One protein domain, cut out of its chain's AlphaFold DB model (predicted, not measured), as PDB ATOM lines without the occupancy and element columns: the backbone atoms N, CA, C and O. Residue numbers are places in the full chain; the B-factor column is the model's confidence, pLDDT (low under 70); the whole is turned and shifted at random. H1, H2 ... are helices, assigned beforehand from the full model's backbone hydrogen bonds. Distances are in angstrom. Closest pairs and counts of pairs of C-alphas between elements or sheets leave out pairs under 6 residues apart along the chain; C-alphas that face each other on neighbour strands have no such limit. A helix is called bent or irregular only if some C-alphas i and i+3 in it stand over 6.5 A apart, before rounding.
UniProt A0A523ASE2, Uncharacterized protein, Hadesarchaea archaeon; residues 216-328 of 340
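AT A GLANCE: This is residues 216 to 328 of the 340 residues of an uncharacterized protein of Hadesarchaea archaeon (UniProt A0A523ASE2). Two long helices, H4 and H6, lie side by side in opposite directions as one layer, and the helical hairpin of H1 and the kinked H2 crosses one side of this pair as a second layer. H3 packs on H1 near one end of the long pair, and H5 with the loop after it lies at the other end, touching H6. The printed part has 113 residues with six named helices, in the order H1 to H6, and no named strand; the class is all helix. The whole is compact, with a radius of gyration of the C-alphas of 13.5 A and spans of 39 by 31 by 19 A.

HOW THE PARTS SIT: The longest helix by residues is H2, residues 230 to 249. It has a kink of 73 degrees near residue 237 and is irregular, with C-alphas 232 and 235 9.2 A apart; its line is a rough one. H1, residues 216 to 226, forms a helical hairpin with H2: they touch, closest at the C-alphas of Lys 222 and Asp 241, 5.7 A apart, at a shallow tilt of 27 degrees, opposite ways. H6, residues 308 to 326, touches H2 with residues 311 to 318 alone, about perpendicular at 87 degrees; the C-alphas of Gly 246 and Val 315 are closest, at 5.1 A. H4, residues 274 to 290, touches H2 with residues 284 to 288 alone, about perpendicular at 83 degrees, closest at the C-alphas of Leu 239 and Val 288, 6.6 A apart. H4 and H6 touch at a shallow tilt of 6 degrees, opposite ways, closest at the C-alphas of Pro 274 and Trp 326, 6.1 A apart. H3, residues 255 to 267, touches H1 at a steep tilt of 51 degrees, the same way, closest at the C-alphas of Glu 216 and Leu 258, 5.2 A apart. H5, residues 292 to 297, touches H6 at a steep tilt of 52 degrees, opposite ways, closest at the C-alphas of Leu 292 and Trp 308, 6.2 A apart. H1 and H6 are apart. Every O i to N i+4 pair is within hydrogen-bond range in H1, H3, H4 and H6; in H2 13 of 16 are, and in H5 0 of 2, beside 2 of 3 O i to N i+3 pairs.

IN THESE COORDINATES: H1 begins at C-alpha 216, (494.861, 12.755, 634.403), and measures 15.5 A; H2 measures 21.3 A, H3 18.2 A and H5 9.7 A. H4 measures 24.6 A from C-alpha 274 at (480.151, 6.070, 635.384). H6 measures 26.6 A and ends at C-alpha 326, (484.967, 3.593, 632.528).

THE WHOLE: The C-alphas of Arg 299 and Arg 328, the two farthest apart, are 39.4 A from each other. The printed part has no cut and no long link. Its mean pLDDT is 93.5, and no printed residue is under 70.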
ATOM      1  N   GLU A 216     495.936  13.732 634.188       94.25
ATOM      2  CA  GLU A 216     494.861  12.755 634.403       94.25
ATOM      3  C   GLU A 216     493.897  13.199 635.512       94.25
ATOM      4  O   GLU A 216     492.681  13.190 635.319       94.25
ATOM      5  N   LEU A 217     494.428  13.666 636.651       92.06
ATOM      6  CA  LEU A 217     493.601  14.210 637.735       92.06
ATOM      7  C   LEU A 217     492.899  15.499 637.304       92.06
ATOM      8  O   LEU A 217     491.732  15.696 637.637       92.06
ATOM      9  N   CYS A 218     493.571  16.360 636.531       94.31
ATOM     10  CA  CYS A 218     492.930  17.549 635.971       94.31
ATOM     11  C   CYS A 218     491.737  17.179 635.078       94.31
ATOM     12  O   CYS A 218     490.690  17.816 635.182       94.31
ATOM     13  N   LEU A 219     491.866  16.153 634.232       96.25
ATOM     14  CA  LEU A 219     490.794  15.715 633.340       96.25
ATOM     15  C   LEU A 219     489.595  15.197 634.142       96.25
ATOM     16  O   LEU A 219     488.464  15.621 633.904       96.25
ATOM     17  N   VAL A 220     489.846  14.351 635.141       94.69
ATOM     18  CA  VAL A 220     488.803  13.813 636.027       94.69
ATOM     19  C   VAL A 220     488.099  14.920 636.817       94.69
ATOM     20  O   VAL A 220     486.866  14.932 636.866       94.69
ATOM     21  N   GLU A 221     488.837  15.877 637.395       93.75
ATOM     22  CA  GLU A 221     488.248  17.027 638.101       93.75
ATOM     23  C   GLU A 221     487.339  17.842 637.165       93.75
ATOM     24  O   GLU A 221     486.240  18.242 637.558       93.75
ATOM     25  N   LYS A 222     487.761  18.064 635.912       96.62
ATOM     26  CA  LYS A 222     486.997  18.843 634.927       96.62
ATOM     27  C   LYS A 222     485.734  18.126 634.473       96.62
ATOM     28  O   LYS A 222     484.667  18.733 634.491       96.62
ATOM     29  N   LEU A 223     485.817  16.837 634.150       96.69
ATOM     30  CA  LEU A 223     484.644  16.024 633.813       96.69
ATOM     31  C   LEU A 223     483.651  15.974 634.980       96.69
ATOM     32  O   LEU A 223     482.451  16.175 634.791       96.69
ATOM     33  N   SER A 224     484.156  15.798 636.203       94.50
ATOM     34  CA  SER A 224     483.330  15.804 637.413       94.50
ATOM     35  C   SER A 224     482.655  17.157 637.630       94.50
ATOM     36  O   SER A 224     481.467  17.201 637.947       94.50
ATOM     37  N   ARG A 225     483.359  18.272 637.399       94.75
ATOM     38  CA  ARG A 225     482.775  19.617 637.491       94.75
ATOM     39  C   ARG A 225     481.714  19.859 636.419       94.75
ATOM     40  O   ARG A 225     480.625  20.304 636.766       94.75
ATOM     41  N   ILE A 226     481.971  19.498 635.161       96.56
ATOM     42  CA  ILE A 226     480.990  19.599 634.065       96.56
ATOM     43  C   ILE A 226     479.723  18.795 634.390       96.56
ATOM     44  O   ILE A 226     478.609  19.258 634.137       96.56
ATOM     45  N   SER A 227     479.878  17.619 635.005       94.81
ATOM     46  CA  SER A 227     478.765  16.723 635.332       94.81
ATOM     47  C   SER A 227     477.760  17.279 636.352       94.81
ATOM     48  O   SER A 227     476.639  16.774 636.444       94.81
ATOM     49  N   ARG A 228     478.130  18.334 637.088       93.50
ATOM     50  CA  ARG A 228     477.237  19.058 638.008       93.50
ATOM     51  C   ARG A 228     476.136  19.825 637.270       93.50
ATOM     52  O   ARG A 228     475.059  20.039 637.810       93.50
ATOM     53  N   GLY A 229     476.369  20.151 635.997       90.69
ATOM     54  CA  GLY A 229     475.403  20.813 635.130       90.69
ATOM     55  C   GLY A 229     475.521  22.337 635.131       90.69
ATOM     56  O   GLY A 229     476.049  22.957 636.053       90.69
ATOM     57  N   VAL A 230     475.020  22.950 634.053       93.25
ATOM     58  CA  VAL A 230     475.177  24.390 633.775       93.25
ATOM     59  C   VAL A 230     474.495  25.292 634.805       93.25
ATOM     60  O   VAL A 230     474.933  26.420 634.998       93.25
ATOM     61  N   GLU A 231     473.446  24.806 635.464       92.50
ATOM     62  CA  GLU A 231     472.738  25.547 636.513       92.50
ATOM     63  C   GLU A 231     473.613  25.733 637.758       92.50
ATOM     64  O   GLU A 231     473.558  26.785 638.388       92.50
ATOM     65  N   GLU A 232     474.463  24.750 638.072       92.75
ATOM     66  CA  GLU A 232     475.351  24.805 639.234       92.75
ATOM     67  C   GLU A 232     476.650  25.562 638.927       92.75
ATOM     68  O   GLU A 232     477.063  26.422 639.702       92.75
ATOM     69  N   ILE A 233     477.304  25.264 637.797       93.38
ATOM     70  CA  ILE A 233     478.628  25.843 637.490       93.38
ATOM     71  C   ILE A 233     478.561  27.109 636.627       93.38
ATOM     72  O   ILE A 233     479.541  27.842 636.525       93.38
ATOM     73  N   GLY A 234     477.423  27.387 635.991       95.62
ATOM     74  CA  GLY A 234     477.257  28.493 635.056       95.62
ATOM     75  C   GLY A 234     477.846  28.229 633.664       95.62
ATOM     76  O   GLY A 234     478.807  27.484 633.470       95.62
ATOM     77  N   LEU A 235     477.285  28.901 632.653       96.44
ATOM     78  CA  LEU A 235     477.682  28.712 631.250       96.44
ATOM     79  C   LEU A 235     479.149  29.076 630.987       96.44
ATOM     80  O   LEU A 235     479.821  28.402 630.216       96.44
ATOM     81  N   ARG A 236     479.662  30.140 631.619       95.12
ATOM     82  CA  ARG A 236     481.066  30.553 631.459       95.12
ATOM     83  C   ARG A 236     482.021  29.419 631.820       95.12
ATOM     84  O   ARG A 236     482.920  29.116 631.037       95.12
ATOM     85  N   ASP A 237     481.844  28.855 633.009       95.38
ATOM     86  CA  ASP A 237     482.774  27.870 633.543       95.38
ATOM     87  C   ASP A 237     482.591  26.532 632.829       95.38
ATOM     88  O   ASP A 237     483.592  25.901 632.511       95.38
ATOM     89  N   LEU A 238     481.362  26.179 632.424       97.31
ATOM     90  CA  LEU A 238     481.111  25.041 631.534       97.31
ATOM     91  C   LEU A 238     481.933  25.125 630.236       97.31
ATOM     92  O   LEU A 238     482.570  24.150 629.852       97.31
ATOM     93  N   LEU A 239     481.944  26.280 629.559       97.75
ATOM     94  CA  LEU A 239     482.722  26.456 628.324       97.75
ATOM     95  C   LEU A 239     484.235  26.395 628.588       97.75
ATOM     96  O   LEU A 239     484.977  25.832 627.786       97.75
ATOM     97  N   CYS A 240     484.702  26.959 629.707       97.19
ATOM     98  CA  CYS A 240     486.115  26.901 630.092       97.19
ATOM     99  C   CYS A 240     486.558  25.477 630.442       97.19
ATOM    100  O   CYS A 240     487.635  25.060 630.025       97.19
ATOM    101  N   ASP A 241     485.736  24.731 631.178       97.69
ATOM    102  CA  ASP A 241     486.021  23.347 631.540       97.69
ATOM    103  C   ASP A 241     485.952  22.436 630.309       97.69
ATOM    104  O   ASP A 241     486.811  21.576 630.151       97.69
ATOM    105  N   PHE A 242     485.005  22.660 629.391       98.12
ATOM    106  CA  PHE A 242     484.959  21.954 628.108       98.12
ATOM    107  C   PHE A 242     486.221  22.195 627.272       98.12
ATOM    108  O   PHE A 242     486.804  21.257 626.727       98.12
ATOM    109  N   TYR A 243     486.670  23.452 627.196       98.06
ATOM    110  CA  TYR A 243     487.934  23.785 626.551       98.06
ATOM    111  C   TYR A 243     489.098  23.022 627.185       98.06
ATOM    112  O   TYR A 243     489.845  22.355 626.474       98.06
ATOM    113  N   ASP A 244     489.214  23.082 628.511       98.06
ATOM    114  CA  ASP A 244     490.277  22.426 629.272       98.06
ATOM    115  C   ASP A 244     490.294  20.907 629.047       98.06
ATOM    116  O   ASP A 244     491.359  20.345 628.808       98.06
ATOM    117  N   VAL A 245     489.124  20.253 629.069       98.12
ATOM    118  CA  VAL A 245     488.977  18.821 628.749       98.12
ATOM    119  C   VAL A 245     489.551  18.529 627.370       98.12
ATOM    120  O   VAL A 245     490.340  17.603 627.223       98.12
ATOM    121  N   GLY A 246     489.220  19.345 626.370       97.69
ATOM    122  CA  GLY A 246     489.749  19.143 625.030       97.69
ATOM    123  C   GLY A 246     491.262  19.303 624.924       97.69
ATOM    124  O   GLY A 246     491.892  18.561 624.176       97.69
ATOM    125  N   GLN A 247     491.862  20.240 625.656       97.62
ATOM    126  CA  GLN A 247     493.322  20.374 625.686       97.62
ATOM    127  C   GLN A 247     493.973  19.158 626.353       97.62
ATOM    128  O   GLN A 247     494.945  18.620 625.839       97.62
ATOM    129  N   LEU A 248     493.388  18.672 627.450       97.75
ATOM    130  CA  LEU A 248     493.881  17.500 628.172       97.75
ATOM    131  C   LEU A 248     493.769  16.204 627.361       97.75
ATOM    132  O   LEU A 248     494.692  15.401 627.401       97.75
ATOM    133  N   LEU A 249     492.686  16.014 626.601       96.38
ATOM    134  CA  LEU A 249     492.488  14.833 625.746       96.38
ATOM    135  C   LEU A 249     493.459  14.758 624.559       96.38
ATOM    136  O   LEU A 249     493.616  13.693 623.976       96.38
ATOM    137  N   ARG A 250     494.114  15.867 624.193       95.00
ATOM    138  CA  ARG A 250     495.166  15.881 623.160       95.00
ATOM    139  C   ARG A 250     496.522  15.411 623.681       95.00
ATOM    140  O   ARG A 250     497.436  15.195 622.890       95.00
ATOM    141  N   LEU A 251     496.675  15.291 624.997       94.50
ATOM    142  CA  LEU A 251     497.880  14.732 625.589       94.50
ATOM    143  C   LEU A 251     497.853  13.207 625.474       94.50
ATOM    144  O   LEU A 251     496.802  12.585 625.606       94.50
ATOM    145  N   ASP A 252     499.030  12.606 625.313       91.69
ATOM    146  CA  ASP A 252     499.206  11.155 625.404       91.69
ATOM    147  C   ASP A 252     499.117  10.713 626.876       91.69
ATOM    148  O   ASP A 252     500.120  10.582 627.585       91.69
ATOM    149  N   LEU A 253     497.883  10.617 627.383       92.19
ATOM    150  CA  LEU A 253     497.588  10.247 628.765       92.19
ATOM    151  C   LEU A 253     497.507   8.733 628.912       92.19
ATOM    152  O   LEU A 253     496.829   8.041 628.153       92.19
ATOM    153  N   SER A 254     498.144   8.206 629.958       89.31
ATOM    154  CA  SER A 254     498.121   6.765 630.187       89.31
ATOM    155  C   SER A 254     496.719   6.301 630.594       89.31
ATOM    156  O   SER A 254     496.131   6.781 631.565       89.31
ATOM    157  N   ARG A 255     496.205   5.289 629.890       86.50
ATOM    158  CA  ARG A 255     494.915   4.650 630.198       86.50
ATOM    159  C   ARG A 255     494.818   4.206 631.660       86.50
ATOM    160  O   ARG A 255     493.821   4.444 632.338       86.50
ATOM    161  N   ARG A 256     495.895   3.596 632.167       87.12
ATOM    162  CA  ARG A 256     496.006   3.176 633.568       87.12
ATOM    163  C   ARG A 256     495.927   4.368 634.527       87.12
ATOM    164  O   ARG A 256     495.157   4.304 635.478       87.12
ATOM    165  N   GLY A 257     496.671   5.444 634.262       89.19
ATOM    166  CA  GLY A 257     496.650   6.648 635.096       89.19
ATOM    167  C   GLY A 257     495.274   7.312 635.134       89.19
ATOM    168  O   GLY A 257     494.836   7.742 636.196       89.19
ATOM    169  N   LEU A 258     494.547   7.324 634.012       91.44
ATOM    170  CA  LEU A 258     493.172   7.830 633.945       91.44
ATOM    171  C   LEU A 258     492.197   6.997 634.784       91.44
ATOM    172  O   LEU A 258     491.387   7.562 635.518       91.44
ATOM    173  N   LEU A 259     492.288   5.666 634.711       90.12
ATOM    174  CA  LEU A 259     491.475   4.764 635.532       90.12
ATOM    175  C   LEU A 259     491.794   4.893 637.027       90.12
ATOM    176  O   LEU A 259     490.874   4.923 637.842       90.12
ATOM    177  N   GLU A 260     493.072   4.995 637.397       88.75
ATOM    178  CA  GLU A 260     493.500   5.203 638.787       88.75
ATOM    179  C   GLU A 260     493.018   6.562 639.321       88.75
ATOM    180  O   GLU A 260     492.446   6.629 640.412       88.75
ATOM    181  N   ALA A 261     493.166   7.631 638.529       90.31
ATOM    182  CA  ALA A 261     492.677   8.970 638.846       90.31
ATOM    183  C   ALA A 261     491.156   8.985 639.056       90.31
ATOM    184  O   ALA A 261     490.674   9.444 640.094       90.31
ATOM    185  N   TYR A 262     490.398   8.438 638.102       91.69
ATOM    186  CA  TYR A 262     488.942   8.401 638.183       91.69
ATOM    187  C   TYR A 262     488.456   7.503 639.324       91.69
ATOM    188  O   TYR A 262     487.586   7.910 640.092       91.69
ATOM    189  N   GLY A 263     489.058   6.322 639.496       89.25
ATOM    190  CA  GLY A 263     488.761   5.416 640.601       89.25
ATOM    191  C   GLY A 263     488.978   6.081 641.959       89.25
ATOM    192  O   GLY A 263     488.079   6.052 642.798       89.25
ATOM    193  N   SER A 264     490.120   6.747 642.156       87.12
ATOM    194  CA  SER A 264     490.418   7.494 643.384       87.12
ATOM    195  C   SER A 264     489.358   8.566 643.674       87.12
ATOM    196  O   SER A 264     488.760   8.563 644.753       87.12
ATOM    197  N   SER A 265     489.045   9.429 642.699       87.62
ATOM    198  CA  SER A 265     488.014  10.466 642.862       87.62
ATOM    199  C   SER A 265     486.615   9.886 643.088       87.62
ATOM    200  O   SER A 265     485.842  10.426 643.880       87.62
ATOM    201  N   TYR A 266     486.276   8.767 642.443       88.31
ATOM    202  CA  TYR A 266     485.003   8.075 642.643       88.31
ATOM    203  C   TYR A 266     484.876   7.512 644.065       88.31
ATOM    204  O   TYR A 266     483.876   7.762 644.741       88.31
ATOM    205  N   PHE A 267     485.898   6.810 644.568       85.56
ATOM    206  CA  PHE A 267     485.877   6.252 645.925       85.56
ATOM    207  C   PHE A 267     485.861   7.338 647.009       85.56
ATOM    208  O   PHE A 267     485.249   7.141 648.060       85.56
ATOM    209  N   ARG A 268     486.443   8.510 646.728       83.38
ATOM    210  CA  ARG A 268     486.371   9.713 647.577       83.38
ATOM    211  C   ARG A 268     485.053  10.481 647.462       83.38
ATOM    212  O   ARG A 268     484.851  11.444 648.193       83.38
ATOM    213  N   ARG A 269     484.141  10.051 646.582       85.19
ATOM    214  CA  ARG A 269     482.860  10.721 646.277       85.19
ATOM    215  C   ARG A 269     483.021  12.130 645.693       85.19
ATOM    216  O   ARG A 269     482.112  12.948 645.784       85.19
ATOM    217  N   GLU A 270     484.162  12.402 645.073       85.00
ATOM    218  CA  GLU A 270     484.455  13.655 644.368       85.00
ATOM    219  C   GLU A 270     484.014  13.592 642.898       85.00
ATOM    220  O   GLU A 270     483.715  14.624 642.294       85.00
ATOM    221  N   ALA A 271     483.933  12.378 642.343       88.25
ATOM    222  CA  ALA A 271     483.423  12.099 641.008       88.25
ATOM    223  C   ALA A 271     482.156  11.221 641.072       88.25
ATOM    224  O   ALA A 271     482.086  10.293 641.886       88.25
ATOM    225  N   PRO A 272     481.145  11.467 640.216       91.75
ATOM    226  CA  PRO A 272     479.972  10.602 640.128       91.75
ATOM    227  C   PRO A 272     480.325   9.241 639.517       91.75
ATOM    228  O   PRO A 272     481.318   9.101 638.803       91.75
ATOM    229  N   GLY A 273     479.469   8.241 639.751       91.31
ATOM    230  CA  GLY A 273     479.615   6.928 639.116       91.31
ATOM    231  C   GLY A 273     479.457   6.977 637.586       91.31
ATOM    232  O   GLY A 273     478.783   7.885 637.083       91.31
ATOM    233  N   PRO A 274     480.003   5.991 636.842       90.38
ATOM    234  CA  PRO A 274     480.151   6.070 635.384       90.38
ATOM    235  C   PRO A 274     478.848   6.361 634.633       90.38
ATOM    236  O   PRO A 274     478.795   7.257 633.796       90.38
ATOM    237  N   ALA A 275     477.761   5.666 634.981       90.12
ATOM    238  CA  ALA A 275     476.467   5.842 634.320       90.12
ATOM    239  C   ALA A 275     475.881   7.252 634.523       90.12
ATOM    240  O   ALA A 275     475.329   7.849 633.595       90.12
ATOM    241  N   LEU A 276     476.018   7.807 635.734       92.38
ATOM    242  CA  LEU A 276     475.563   9.165 636.030       92.38
ATOM    243  C   LEU A 276     476.440  10.197 635.317       92.38
ATOM    244  O   LEU A 276     475.899  11.127 634.717       92.38
ATOM    245  N   LEU A 277     477.763  10.002 635.336       94.06
ATOM    246  CA  LEU A 277     478.708  10.842 634.607       94.06
ATOM    247  C   LEU A 277     478.352  10.878 633.116       94.06
ATOM    248  O   LEU A 277     478.159  11.952 632.559       94.06
ATOM    249  N   GLN A 278     478.145   9.716 632.493       93.81
ATOM    250  CA  GLN A 278     477.797   9.603 631.077       93.81
ATOM    251  C   GLN A 278     476.483  10.302 630.720       93.81
ATOM    252  O   GLN A 278     476.385  10.944 629.672       93.81
ATOM    253  N   ARG A 279     475.458  10.206 631.575       94.56
ATOM    254  CA  ARG A 279     474.195  10.927 631.365       94.56
ATOM    255  C   ARG A 279     474.404  12.441 631.429       94.56
ATOM    256  O   ARG A 279     473.988  13.155 630.520       94.56
ATOM    257  N   ARG A 280     475.082  12.922 632.474       95.81
ATOM    258  CA  ARG A 280     475.328  14.355 632.698       95.81
ATOM    259  C   ARG A 280     476.237  14.972 631.640       95.81
ATOM    260  O   ARG A 280     475.997  16.097 631.214       95.81
ATOM    261  N   MET A 281     477.230  14.228 631.157       95.94
ATOM    262  CA  MET A 281     478.099  14.688 630.076       95.94
ATOM    263  C   MET A 281     477.326  14.872 628.768       95.94
ATOM    264  O   MET A 281     477.517  15.884 628.103       95.94
ATOM    265  N   ARG A 282     476.383  13.980 628.427       94.94
ATOM    266  CA  ARG A 282     475.513  14.161 627.249       94.94
ATOM    267  C   ARG A 282     474.676  15.442 627.327       94.94
ATOM    268  O   ARG A 282     474.599  16.187 626.348       94.94
ATOM    269  N   GLU A 283     474.093  15.727 628.491       95.81
ATOM    270  CA  GLU A 283     473.356  16.976 628.746       95.81
ATOM    271  C   GLU A 283     474.267  18.203 628.561       95.81
ATOM    272  O   GLU A 283     473.934  19.130 627.817       95.81
ATOM    273  N   ALA A 284     475.449  18.184 629.183       96.81
ATOM    274  CA  ALA A 284     476.416  19.274 629.114       96.81
ATOM    275  C   ALA A 284     476.924  19.528 627.685       96.81
ATOM    276  O   ALA A 284     476.963  20.676 627.242       96.81
ATOM    277  N   LEU A 285     477.246  18.474 626.931       97.31
ATOM    278  CA  LEU A 285     477.700  18.573 625.541       97.31
ATOM    279  C   LEU A 285     476.626  19.184 624.631       97.31
ATOM    280  O   LEU A 285     476.949  20.001 623.771       97.31
ATOM    281  N   SER A 286     475.345  18.882 624.859       97.62
ATOM    282  CA  SER A 286     474.231  19.535 624.152       97.62
ATOM    283  C   SER A 286     474.146  21.040 624.450       97.62
ATOM    284  O   SER A 286     473.865  21.855 623.564       97.62
ATOM    285  N   VAL A 287     474.422  21.453 625.691       97.94
ATOM    286  CA  VAL A 287     474.501  22.879 626.052       97.94
ATOM    287  C   VAL A 287     475.695  23.548 625.371       97.94
ATOM    288  O   VAL A 287     475.518  24.606 624.766       97.94
ATOM    289  N   VAL A 288     476.882  22.936 625.414       98.06
ATOM    290  CA  VAL A 288     478.086  23.460 624.746       98.06
ATOM    291  C   VAL A 288     477.844  23.615 623.246       98.06
ATOM    292  O   VAL A 288     478.099  24.687 622.700       98.06
ATOM    293  N   ARG A 289     477.260  22.599 622.598       98.12
ATOM    294  CA  ARG A 289     476.939  22.599 621.165       98.12
ATOM    295  C   ARG A 289     476.111  23.811 620.744       98.12
ATOM    296  O   ARG A 289     476.429  24.477 619.767       98.12
ATOM    297  N   ARG A 290     475.065  24.136 621.509       97.94
ATOM    298  CA  ARG A 290     474.196  25.298 621.241       97.94
ATOM    299  C   ARG A 290     474.905  26.644 621.432       97.94
ATOM    300  O   ARG A 290     474.419  27.669 620.964       97.94
ATOM    301  N   ASN A 291     476.053  26.649 622.104       97.94
ATOM    302  CA  ASN A 291     476.780  27.844 622.515       97.94
ATOM    303  C   ASN A 291     478.184  27.958 621.895       97.94
ATOM    304  O   ASN A 291     478.968  28.793 622.343       97.94
ATOM    305  N   LEU A 292     478.509  27.186 620.849       97.38
ATOM    306  CA  LEU A 292     479.846  27.206 620.230       97.38
ATOM    307  C   LEU A 292     480.263  28.597 619.736       97.38
ATOM    308  O   LEU A 292     481.402  29.021 619.920       97.38
ATOM    309  N   HIS A 293     479.311  29.368 619.213       95.38
ATOM    310  CA  HIS A 293     479.537  30.741 618.763       95.38
ATOM    311  C   HIS A 293     480.056  31.688 619.866       95.38
ATOM    312  O   HIS A 293     480.571  32.765 619.559       95.38
ATOM    313  N   LEU A 294     479.906  31.334 621.150       96.62
ATOM    314  CA  LEU A 294     480.397  32.143 622.264       96.62
ATOM    315  C   LEU A 294     481.907  32.027 622.462       96.62
ATOM    316  O   LEU A 294     482.490  32.968 623.000       96.62
ATOM    317  N   PHE A 295     482.551  30.941 622.023       95.19
ATOM    318  CA  PHE A 295     484.002  30.803 622.166       95.19
ATOM    319  C   PHE A 295     484.736  31.933 621.431       95.19
ATOM    320  O   PHE A 295     485.534  32.636 622.042       95.19
ATOM    321  N   GLY A 296     484.372  32.216 620.175       90.25
ATOM    322  CA  GLY A 296     484.971  33.309 619.394       90.25
ATOM    323  C   GLY A 296     484.649  34.728 619.889       90.25
ATOM    324  O   GLY A 296     485.310  35.680 619.484       90.25
ATOM    325  N   LYS A 297     483.649  34.892 620.765       91.44
ATOM    326  CA  LYS A 297     483.226  36.201 621.306       91.44
ATOM    327  C   LYS A 297     483.768  36.480 622.706       91.44
ATOM    328  O   LYS A 297     483.690  37.607 623.194       91.44
ATOM    329  N   ARG A 298     484.263  35.452 623.391       91.12
ATOM    330  CA  ARG A 298     484.670  35.527 624.791       91.12
ATOM    331  C   ARG A 298     486.147  35.845 624.916       91.12
ATOM    332  O   ARG A 298     486.996  35.213 624.293       91.12
ATOM    333  N   ARG A 299     486.456  36.789 625.806       87.69
ATOM    334  CA  ARG A 299     487.834  37.209 626.077       87.69
ATOM    335  C   ARG A 299     488.718  36.057 626.535       87.69
ATOM    336  O   ARG A 299     489.896  36.078 626.224       87.69
ATOM    337  N   GLU A 300     488.169  35.067 627.247       90.88
ATOM    338  CA  GLU A 300     488.926  33.909 627.732       90.88
ATOM    339  C   GLU A 300     489.611  33.148 626.591       90.88
ATOM    340  O   GLU A 300     490.719  32.655 626.777       90.88
ATOM    341  N   PHE A 301     489.000  33.118 625.405       93.12
ATOM    342  CA  PHE A 301     489.469  32.351 624.254       93.12
ATOM    343  C   PHE A 301     490.050  33.228 623.140       93.12
ATOM    344  O   PHE A 301     490.229  32.754 622.024       93.12
ATOM    345  N   ALA A 302     490.369  34.498 623.410       87.88
ATOM    346  CA  ALA A 302     490.814  35.439 622.373       87.88
ATOM    347  C   ALA A 302     492.094  34.998 621.625       87.88
ATOM    348  O   ALA A 302     492.347  35.445 620.506       87.88
ATOM    349  N   TRP A 303     492.884  34.107 622.229       88.00
ATOM    350  CA  TRP A 303     494.080  33.495 621.644       88.00
ATOM    351  C   TRP A 303     493.882  32.079 621.112       88.00
ATOM    352  O   TRP A 303     494.790  31.505 620.518       88.00
ATOM    353  N   CYS A 304     492.706  31.503 621.320       91.44
ATOM    354  CA  CYS A 304     492.379  30.179 620.830       91.44
ATOM    355  C   CYS A 304     491.942  30.304 619.366       91.44
ATOM    356  O   CYS A 304     490.981  31.008 619.049       91.44
ATOM    357  N   ARG A 305     492.674  29.646 618.468       87.62
ATOM    358  CA  ARG A 305     492.420  29.663 617.023       87.62
ATOM    359  C   ARG A 305     491.999  28.271 616.574       87.62
ATOM    360  O   ARG A 305     492.774  27.562 615.948       87.62
ATOM    361  N   TYR A 306     490.785  27.888 616.946       94.19
ATOM    362  CA  TYR A 306     490.191  26.618 616.541       94.19
ATOM    363  C   TYR A 306     488.979  26.859 615.655       94.19
ATOM    364  O   TYR A 306     488.235  27.822 615.867       94.19
ATOM    365  N   ASP A 307     488.751  25.943 614.717       96.19
ATOM    366  CA  ASP A 307     487.398  25.686 614.253       96.19
ATOM    367  C   ASP A 307     486.626  25.053 615.422       96.19
ATOM    368  O   ASP A 307     486.957  23.969 615.906       96.19
ATOM    369  N   TRP A 308     485.648  25.782 615.962       96.81
ATOM    370  CA  TRP A 308     484.943  25.362 617.174       96.81
ATOM    371  C   TRP A 308     483.992  24.184 616.941       96.81
ATOM    372  O   TRP A 308     483.634  23.503 617.903       96.81
ATOM    373  N   GLU A 309     483.597  23.926 615.696       97.69
ATOM    374  CA  GLU A 309     482.764  22.790 615.306       97.69
ATOM    375  C   GLU A 309     483.599  21.504 615.273       97.69
ATOM    376  O   GLU A 309     483.220  20.495 615.881       97.69
ATOM    377  N   GLU A 310     484.776  21.568 614.651       97.88
ATOM    378  CA  GLU A 310     485.757  20.480 614.648       97.88
ATOM    379  C   GLU A 310     486.283  20.214 616.060       97.88
ATOM    380  O   GLU A 310     486.291  19.068 616.518       97.88
ATOM    381  N   TYR A 311     486.636  21.274 616.802       97.81
ATOM    382  CA  TYR A 311     487.052  21.163 618.200       97.81
ATOM    383  C   TYR A 311     485.975  20.475 619.030       97.81
ATOM    384  O   TYR A 311     486.281  19.585 619.819       97.81
ATOM    385  N   PHE A 312     484.709  20.865 618.855       98.50
ATOM    386  CA  PHE A 312     483.615  20.248 619.589       98.50
ATOM    387  C   PHE A 312     483.501  18.754 619.303       98.50
ATOM    388  O   PHE A 312     483.360  17.965 620.235       98.50
ATOM    389  N   SER A 313     483.570  18.384 618.025       98.31
ATOM    390  CA  SER A 313     483.404  17.005 617.572       98.31
ATOM    391  C   SER A 313     484.506  16.105 618.128       98.31
ATOM    392  O   SER A 313     484.193  15.094 618.751       98.31
ATOM    393  N   ALA A 314     485.767  16.543 618.040       97.94
ATOM    394  CA  ALA A 314     486.910  15.807 618.578       97.94
ATOM    395  C   ALA A 314     486.837  15.629 620.105       97.94
ATOM    396  O   ALA A 314     487.106  14.552 620.632       97.94
ATOM    397  N   VAL A 315     486.444  16.675 620.844       98.00
ATOM    398  CA  VAL A 315     486.305  16.578 622.307       98.00
ATOM    399  C   VAL A 315     485.143  15.672 622.693       98.00
ATOM    400  O   VAL A 315     485.267  14.893 623.633       98.00
ATOM    401  N   LYS A 316     484.014  15.765 621.986       98.06
ATOM    402  CA  LYS A 316     482.859  14.898 622.217       98.06
ATOM    403  C   LYS A 316     483.240  13.426 622.042       98.06
ATOM    404  O   LYS A 316     482.943  12.645 622.937       98.06
ATOM    405  N   GLU A 317     483.897  13.085 620.937       97.56
ATOM    406  CA  GLU A 317     484.340  11.720 620.635       97.56
ATOM    407  C   GLU A 317     485.276  11.185 621.724       97.56
ATOM    408  O   GLU A 317     484.955  10.184 622.360       97.56
ATOM    409  N   GLY A 318     486.344  11.919 622.059       96.44
ATOM    410  CA  GLY A 318     487.282  11.489 623.103       96.44
ATOM    411  C   GLY A 318     486.646  11.362 624.496       96.44
ATOM    412  O   GLY A 318     487.010  10.483 625.276       96.44
ATOM    413  N   VAL A 319     485.655  12.202 624.825       96.31
ATOM    414  CA  VAL A 319     484.867  12.043 626.060       96.31
ATOM    415  C   VAL A 319     483.987  10.792 625.996       96.31
ATOM    416  O   VAL A 319     483.900  10.067 626.984       96.31
ATOM    417  N   GLU A 320     483.309  10.534 624.877       95.00
ATOM    418  CA  GLU A 320     482.438   9.365 624.715       95.00
ATOM    419  C   GLU A 320     483.230   8.053 624.821       95.00
ATOM    420  O   GLU A 320     482.811   7.171 625.574       95.00
ATOM    421  N   GLU A 321     484.403   7.969 624.187       93.44
ATOM    422  CA  GLU A 321     485.322   6.826 624.287       93.44
ATOM    423  C   GLU A 321     485.776   6.573 625.731       93.44
ATOM    424  O   GLU A 321     485.679   5.452 626.244       93.44
ATOM    425  N   LEU A 322     486.213   7.629 626.425       93.25
ATOM    426  CA  LEU A 322     486.680   7.541 627.810       93.25
ATOM    427  C   LEU A 322     485.575   7.054 628.759       93.25
ATOM    428  O   LEU A 322     485.807   6.231 629.646       93.25
ATOM    429  N   LEU A 323     484.353   7.557 628.577       91.69
ATOM    430  CA  LEU A 323     483.216   7.192 629.419       91.69
ATOM    431  C   LEU A 323     482.700   5.783 629.124       91.69
ATOM    432  O   LEU A 323     482.267   5.100 630.056       91.69
ATOM    433  N   GLU A 324     482.747   5.337 627.866       90.31
ATOM    434  CA  GLU A 324     482.450   3.947 627.517       90.31
ATOM    435  C   GLU A 324     483.421   3.005 628.230       90.31
ATOM    436  O   GLU A 324     483.002   2.023 628.843       90.31
ATOM    437  N   GLU A 325     484.711   3.341 628.219       87.94
ATOM    438  CA  GLU A 325     485.735   2.567 628.897       87.94
ATOM    439  C   GLU A 325     485.480   2.455 630.407       87.94
ATOM    440  O   GLU A 325     485.483   1.347 630.953       87.94
ATOM    441  N   TRP A 326     485.231   3.577 631.085       88.38
ATOM    442  CA  TRP A 326     484.967   3.593 632.528       88.38
ATOM    443  C   TRP A 326     483.656   2.894 632.907       88.38
ATOM    444  O   TRP A 326     483.490   2.465 634.050       88.38
ATOM    445  N   GLY A 327     482.726   2.768 631.956       84.19
ATOM    446  CA  GLY A 327     481.474   2.037 632.109       84.19
ATOM    447  C   GLY A 327     481.603   0.513 631.993       84.19
ATOM    448  O   GLY A 327     480.643  -0.190 632.320       84.19
ATOM    449  N   ARG A 328     482.751  -0.025 631.552       84.69
ATOM    450  CA  ARG A 328     482.928  -1.477 631.377       84.69
ATOM    451  C   ARG A 328     482.939  -2.206 632.731       84.69
ATOM    452  O   ARG A 328     483.620  -1.765 633.663       84.69
TER     453      ARG A 328